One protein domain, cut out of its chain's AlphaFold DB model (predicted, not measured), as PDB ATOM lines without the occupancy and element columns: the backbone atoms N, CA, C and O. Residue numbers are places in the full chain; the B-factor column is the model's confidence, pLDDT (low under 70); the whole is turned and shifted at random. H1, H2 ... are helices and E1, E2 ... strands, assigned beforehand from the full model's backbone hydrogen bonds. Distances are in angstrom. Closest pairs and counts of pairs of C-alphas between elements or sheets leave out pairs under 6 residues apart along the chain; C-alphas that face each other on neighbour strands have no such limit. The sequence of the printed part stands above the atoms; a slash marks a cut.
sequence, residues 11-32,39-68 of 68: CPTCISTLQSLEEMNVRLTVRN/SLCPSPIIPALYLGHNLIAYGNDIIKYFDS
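This is residues 11 to 32 and 39 to 68 of the 68 residues of the protein "Glutaredoxin domain-containing protein" of Bacteroidetes bacterium (UniProt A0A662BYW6). Two helices, H1 and H2, lie side by side and run the same way, and the hairpin of strands E2 and E3 meets H2 near the hairpin's open end, around Leu 49 and Ile 56. Strand E1, after H1, runs clear of both helices and of the hairpin, apart from each of the other named elements. The printed part has 52 residues, with two named helices and three named strands in the order H1, E1, E2, E3, H2. The sheet has the order E2 - E3 and is antiparallel, and the class is mixed, helices and strands. The whole is compact, with a radius of gyration of the C-alphas of 10.4 A, and rounded, spanning 29 by 24 by 17 A.

H1, residues 12 to 23, and H2, residues 59 to 67, touch with 10 pairs of C-alphas within 8 A. Their closest C-alphas are those of Thr 17 and Gly 59, 5.1 A apart. They run the same way at a shallow tilt of 12 degrees. E1, residues 29 to 32, pairs with no named strand. E2, residues 48 to 51, and E3, residues 54 to 57, form a hairpin, antiparallel at 160 degrees between their directions. Across it N 49 and O 56 are 2.8 A apart and N 56 and O 49 are 2.9 A apart, within hydrogen-bond range. The closest C-alphas of E2 and H2 are those of Leu 49 and Ile 62, 6.7 A apart. The closest of E3 and H2 are those of Ile 56 and Ile 62, 6.0 A apart. H1 is apart from E2 and from E3. In H1 every O i to N i+4 pair is within hydrogen-bond range; in H2 4 of 5 are.

H1 begins at C-alpha 12 (144.894, 162.410, 172.459) and is 16.8 A long from first to last C-alpha. E1 is 10.0 A long, E2 10.1 A and E3 10.0 A. E2 begins at C-alpha 48 (146.308, 154.151, 183.170). H2, 12.5 A long, ends at C-alpha 67 (157.686, 164.660, 188.707).

The two C-alphas farthest apart are those of Ser 39 and Ser 68, 30.5 A. Residues 33 to 38 are not printed, and C-alpha 32 to C-alpha 39 across the cut is 11.8 A. The link from E1 to E2 runs across this cut, while the links H1 to E1, E2 to E3 and E3 to H2 are tight. The mean pLDDT of the printed part is 90.2, and residues 39 to 40 are under 70.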
ATOM      1  N   CYS A  11     143.746 157.999 171.425       89.38
ATOM      2  CA  CYS A  11     143.409 158.825 172.583       89.38
ATOM      3  C   CYS A  11     144.403 160.000 172.693       89.38
ATOM      4  O   CYS A  11     145.560 159.772 173.056       89.38
ATOM      5  N   PRO A  12     143.986 161.258 172.439       93.06
ATOM      6  CA  PRO A  12     144.894 162.410 172.459       93.06
ATOM      7  C   PRO A  12     145.607 162.594 173.802       93.06
ATOM      8  O   PRO A  12     146.815 162.801 173.836       93.06
ATOM      9  N   THR A  13     144.880 162.433 174.914       92.75
ATOM     10  CA  THR A  13     145.450 162.504 176.270       92.75
ATOM     11  C   THR A  13     146.482 161.407 176.518       92.75
ATOM     12  O   THR A  13     147.441 161.606 177.257       92.75
ATOM     13  N   CYS A  14     146.309 160.237 175.909       94.25
ATOM     14  CA  CYS A  14     147.234 159.127 176.056       94.25
ATOM     15  C   CYS A  14     148.544 159.401 175.308       94.25
ATOM     16  O   CYS A  14     149.615 159.160 175.859       94.25
ATOM     17  N   ILE A  15     148.451 159.964 174.097       94.69
ATOM     18  CA  ILE A  15     149.608 160.401 173.308       94.69
ATOM     19  C   ILE A  15     150.395 161.466 174.074       94.69
ATOM     20  O   ILE A  15     151.594 161.305 174.268       94.69
ATOM     21  N   SER A  16     149.722 162.511 174.572       96.19
ATOM     22  CA  SER A  16     150.404 163.580 175.311       96.19
ATOM     23  C   SER A  16     151.051 163.067 176.599       96.19
ATOM     24  O   SER A  16     152.158 163.470 176.933       96.19
ATOM     25  N   THR A  17     150.393 162.139 177.302       95.81
ATOM     26  CA  THR A  17     150.952 161.523 178.517       95.81
ATOM     27  C   THR A  17     152.208 160.720 178.204       95.81
ATOM     28  O   THR A  17     153.192 160.846 178.922       95.81
ATOM     29  N   LEU A  18     152.207 159.916 177.133       94.81
ATOM     30  CA  LEU A  18     153.407 159.180 176.730       94.81
ATOM     31  C   LEU A  18     154.564 160.113 176.385       94.81
ATOM     32  O   LEU A  18     155.667 159.879 176.863       94.81
ATOM     33  N   GLN A  19     154.308 161.173 175.617       95.44
ATOM     34  CA  GLN A  19     155.340 162.140 175.242       95.44
ATOM     35  C   GLN A  19     156.003 162.765 176.474       95.44
ATOM     36  O   GLN A  19     157.226 162.774 176.567       95.44
ATOM     37  N   SER A  20     155.218 163.197 177.466       96.25
ATOM     38  CA  SER A  20     155.776 163.727 178.715       96.25
ATOM     39  C   SER A  20     156.608 162.690 179.478       96.25
ATOM     40  O   SER A  20     157.669 163.015 180.003       96.25
ATOM     41  N   LEU A  21     156.173 161.427 179.523       94.69
ATOM     42  CA  LEU A  21     156.925 160.358 180.193       94.69
ATOM     43  C   LEU A  21     158.237 160.016 179.467       94.69
ATOM     44  O   LEU A  21     159.236 159.705 180.121       94.69
ATOM     45  N   GLU A  22     158.251 160.093 178.136       94.19
ATOM     46  CA  GLU A  22     159.455 159.943 177.312       94.19
ATOM     47  C   GLU A  22     160.446 161.089 177.553       94.19
ATOM     48  O   GLU A  22     161.630 160.833 177.775       94.19
ATOM     49  N   GLU A  23     159.971 162.338 177.599       95.94
ATOM     50  CA  GLU A  23     160.785 163.520 177.928       95.94
ATOM     51  C   GLU A  23     161.423 163.410 179.323       95.94
ATOM     52  O   GLU A  23     162.574 163.799 179.530       95.94
ATOM     53  N   MET A  24     160.707 162.800 180.269       94.19
ATOM     54  CA  MET A  24     161.184 162.515 181.626       94.19
ATOM     55  C   MET A  24     162.108 161.284 181.718       94.19
ATOM     56  O   MET A  24     162.580 160.954 182.805       94.19
ATOM     57  N   ASN A  25     162.401 160.597 180.606       93.62
ATOM     58  CA  ASN A  25     163.186 159.356 180.558       93.62
ATOM     59  C   ASN A  25     162.646 158.237 181.473       93.62
ATOM     60  O   ASN A  25     163.410 157.419 182.008       93.62
ATOM     61  N   VAL A  26     161.326 158.168 181.658       91.50
ATOM     62  CA  VAL A  26     160.700 157.139 182.492       91.50
ATOM     63  C   VAL A  26     160.748 155.793 181.773       91.50
ATOM     64  O   VAL A  26     160.229 155.623 180.672       91.50
ATOM     65  N   ARG A  27     161.338 154.786 182.423       91.06
ATOM     66  CA  ARG A  27     161.327 153.405 181.919       91.06
ATOM     67  C   ARG A  27     160.014 152.726 182.280       91.06
ATOM     68  O   ARG A  27     159.764 152.450 183.453       91.06
ATOM     69  N   LEU A  28     159.206 152.417 181.273       92.56
ATOM     70  CA  LEU A  28     157.908 151.773 181.439       92.56
ATOM     71  C   LEU A  28     157.577 150.854 180.256       92.56
ATOM     72  O   LEU A  28     158.105 151.004 179.157       92.56
ATOM     73  N   THR A  29     156.698 149.886 180.494       92.94
ATOM     74  CA  THR A  29     156.120 149.015 179.467       92.94
ATOM     75  C   THR A  29     154.855 149.666 178.923       92.94
ATOM     76  O   THR A  29     153.916 149.907 179.679       92.94
ATOM     77  N   VAL A  30     154.801 149.926 177.618       91.75
ATOM     78  CA  VAL A  30     153.611 150.485 176.959       91.75
ATOM     79  C   VAL A  30     152.726 149.357 176.437       91.75
ATOM     80  O   VAL A  30     153.191 148.487 175.702       91.75
ATOM     81  N   ARG A  31     151.441 149.377 176.794       90.69
ATOM     82  CA  ARG A  31     150.411 148.487 176.250       90.69
ATOM     83  C   ARG A  31     149.356 149.288 175.503       90.69
ATOM     84  O   ARG A  31     148.654 150.105 176.097       90.69
ATOM     85  N   ASN A  32     149.242 149.009 174.209       88.56
ATOM     86  CA  ASN A  32     148.251 149.618 173.332       88.56
ATOM     87  C   ASN A  32     146.973 148.784 173.344       88.56
ATOM     88  O   ASN A  32     146.968 147.656 172.868       88.56
ATOM     89  N   SER A  39     141.438 142.551 178.288       63.50
ATOM     90  CA  SER A  39     141.935 141.605 179.295       63.50
ATOM     91  C   SER A  39     143.319 141.956 179.851       63.50
ATOM     92  O   SER A  39     143.667 141.494 180.933       63.50
ATOM     93  N   LEU A  40     144.122 142.750 179.135       69.75
ATOM     94  CA  LEU A  40     145.484 143.111 179.543       69.75
ATOM     95  C   LEU A  40     145.555 144.401 180.368       69.75
ATOM     96  O   LEU A  40     146.592 144.657 180.985       69.75
ATOM     97  N   CYS A  41     144.478 145.185 180.372       79.50
ATOM     98  CA  CYS A  41     144.375 146.491 181.009       79.50
ATOM     99  C   CYS A  41     143.017 146.574 181.731       79.50
ATOM    100  O   CYS A  41     142.024 146.948 181.112       79.50
ATOM    101  N   PRO A  42     142.948 146.206 183.024       74.19
ATOM    102  CA  PRO A  42     141.680 146.018 183.738       74.19
ATOM    103  C   PRO A  42     140.878 147.310 183.982       74.19
ATOM    104  O   PRO A  42     139.679 147.247 184.241       74.19
ATOM    105  N   SER A  43     141.517 148.479 183.914       80.25
ATOM    106  CA  SER A  43     140.857 149.782 184.030       80.25
ATOM    107  C   SER A  43     140.119 150.150 182.735       80.25
ATOM    108  O   SER A  43     140.743 150.162 181.672       80.25
ATOM    109  N   PRO A  44     138.838 150.561 182.808       81.69
ATOM    110  CA  PRO A  44     138.121 151.129 181.665       81.69
ATOM    111  C   PRO A  44     138.575 152.562 181.332       81.69
ATOM    112  O   PRO A  44     138.171 153.119 180.314       81.69
ATOM    113  N   ILE A  45     139.384 153.178 182.200       87.06
ATOM    114  CA  ILE A  45     139.914 154.534 182.041       87.06
ATOM    115  C   ILE A  45     141.343 154.445 181.508       87.06
ATOM    116  O   ILE A  45     142.165 153.721 182.074       87.06
ATOM    117  N   ILE A  46     141.631 155.227 180.466       90.25
ATOM    118  CA  ILE A  46     142.963 155.420 179.885       90.25
ATOM    119  C   ILE A  46     143.294 156.920 179.756       90.25
ATOM    120  O   ILE A  46     142.376 157.714 179.532       90.25
ATOM    121  N   PRO A  47     144.576 157.328 179.855       93.94
ATOM    122  CA  PRO A  47     145.736 156.497 180.184       93.94
ATOM    123  C   PRO A  47     145.691 155.992 181.636       93.94
ATOM    124  O   PRO A  47     145.129 156.649 182.514       93.94
ATOM    125  N   ALA A  48     146.266 154.811 181.867       94.81
ATOM    126  CA  ALA A  48     146.308 154.151 183.170       94.81
ATOM    127  C   ALA A  48     147.679 153.518 183.425       94.81
ATOM    128  O   ALA A  48     148.123 152.676 182.649       94.81
ATOM    129  N   LEU A  49     148.327 153.896 184.522       94.62
ATOM    130  CA  LEU A  49     149.600 153.366 184.992       94.62
ATOM    131  C   LEU A  49     149.372 152.310 186.079       94.62
ATOM    132  O   LEU A  49     148.710 152.569 187.081       94.62
ATOM    133  N   TYR A  50     149.987 151.146 185.906       92.69
ATOM    134  CA  TYR A  50     150.012 150.048 186.863       92.69
ATOM    135  C   TYR A  50     151.397 149.924 187.489       92.69
ATOM    136  O   TYR A  50     152.411 149.885 186.786       92.69
ATOM    137  N   LEU A  51     151.420 149.818 188.817       89.19
ATOM    138  CA  LEU A  51     152.617 149.588 189.623       89.19
ATOM    139  C   LEU A  51     152.304 148.554 190.719       89.19
ATOM    140  O   LEU A  51     151.814 148.870 191.807       89.19
ATOM    141  N   GLY A  52     152.547 147.280 190.409       84.50
ATOM    142  CA  GLY A  52     152.115 146.170 191.261       84.50
ATOM    143  C   GLY A  52     150.587 146.109 191.353       84.50
ATOM    144  O   GLY A  52     149.924 145.863 190.351       84.50
ATOM    145  N   HIS A  53     150.031 146.343 192.545       83.12
ATOM    146  CA  HIS A  53     148.579 146.361 192.781       83.12
ATOM    147  C   HIS A  53     147.950 147.760 192.725       83.12
ATOM    148  O   HIS A  53     146.732 147.872 192.853       83.12
ATOM    149  N   ASN A  54     148.747 148.822 192.552       88.94
ATOM    150  CA  ASN A  54     148.208 150.176 192.472       88.94
ATOM    151  C   ASN A  54     147.964 150.590 191.020       88.94
ATOM    152  O   ASN A  54     148.703 150.207 190.106       88.94
ATOM    153  N   LEU A  55     146.934 151.412 190.853       92.38
ATOM    154  CA  LEU A  55     146.512 152.022 189.604       92.38
ATOM    155  C   LEU A  55     146.538 153.543 189.776       92.38
ATOM    156  O   LEU A  55     145.960 154.060 190.731       92.38
ATOM    157  N   ILE A  56     147.147 154.247 188.828       94.44
ATOM    158  CA  ILE A  56     147.025 155.700 188.674       94.44
ATOM    159  C   ILE A  56     146.407 155.945 187.302       94.44
ATOM    160  O   ILE A  56     146.946 155.507 186.289       94.44
ATOM    161  N   ALA A  57     145.254 156.598 187.264       92.38
ATOM    162  CA  ALA A  57     144.578 156.964 186.024       92.38
ATOM    163  C   ALA A  57     144.707 158.468 185.779       92.38
ATOM    164  O   ALA A  57     145.091 159.198 186.684       92.38
ATOM    165  N   TYR A  58     144.332 158.907 184.575       92.38
ATOM    166  CA  TYR A  58     144.429 160.293 184.102       92.38
ATOM    167  C   TYR A  58     145.870 160.753 183.855       92.38
ATOM    168  O   TYR A  58     146.764 160.587 184.678       92.38
ATOM    169  N   GLY A  59     146.092 161.383 182.699       93.56
ATOM    170  CA  GLY A  59     147.433 161.771 182.257       93.56
ATOM    171  C   GLY A  59     148.176 162.667 183.245       93.56
ATOM    172  O   GLY A  59     149.327 162.401 183.571       93.56
ATOM    173  N   ASN A  60     147.497 163.680 183.785       95.19
ATOM    174  CA  ASN A  60     148.113 164.645 184.698       95.19
ATOM    175  C   ASN A  60     148.581 164.006 186.013       95.19
ATOM    176  O   ASN A  60     149.655 164.346 186.500       95.19
ATOM    177  N   ASP A  61     147.801 163.078 186.572       95.50
ATOM    178  CA  ASP A  61     148.160 162.403 187.822       95.50
ATOM    179  C   ASP A  61     149.320 161.425 187.602       95.50
ATOM    180  O   ASP A  61     150.220 161.330 188.437       95.50
ATOM    181  N   ILE A  62     149.344 160.753 186.445       95.69
ATOM    182  CA  ILE A  62     150.462 159.900 186.022       95.69
ATOM    183  C   ILE A  62     151.745 160.725 185.870       95.69
ATOM    184  O   ILE A  62     152.780 160.324 186.389       95.69
ATOM    185  N   ILE A  63     151.692 161.877 185.196       96.06
ATOM    186  CA  ILE A  63     152.862 162.756 185.024       96.06
ATOM    187  C   ILE A  63     153.351 163.254 186.386       96.06
ATOM    188  O   ILE A  63     154.532 163.133 186.706       96.06
ATOM    189  N   LYS A  64     152.436 163.737 187.234       95.88
ATOM    190  CA  LYS A  64     152.763 164.242 188.573       95.88
ATOM    191  C   LYS A  64     153.438 163.191 189.455       95.88
ATOM    192  O   LYS A  64     154.295 163.542 190.259       95.88
ATOM    193  N   TYR A  65     153.068 161.919 189.305       94.06
ATOM    194  CA  TYR A  65     153.695 160.817 190.033       94.06
ATOM    195  C   TYR A  65     155.198 160.682 189.732       94.06
ATOM    196  O   TYR A  65     155.949 160.328 190.633       94.06
ATOM    197  N   PHE A  66     155.639 160.967 188.503       91.25
ATOM    198  CA  PHE A  66     157.057 160.895 188.119       91.25
ATOM    199  C   PHE A  66     157.815 162.221 188.274       91.25
ATOM    200  O   PHE A  66     159.041 162.212 188.244       91.25
ATOM    201  N   ASP A  67     157.102 163.336 188.439       88.38
ATOM    202  CA  ASP A  67     157.686 164.660 188.707       88.38
ATOM    203  C   ASP A  67     158.031 164.888 190.194       88.38
ATOM    204  O   ASP A  67     158.739 165.833 190.533       88.38
ATOM    205  N   SER A  68     157.490 164.048 191.089       71.56
ATOM    206  CA  SER A  68     157.650 164.151 192.553       71.56
ATOM    207  C   SER A  68     158.826 163.327 193.069       71.56
ATOM    208  O   SER A  68     159.528 163.825 193.978       71.56
TER     209      SER A  68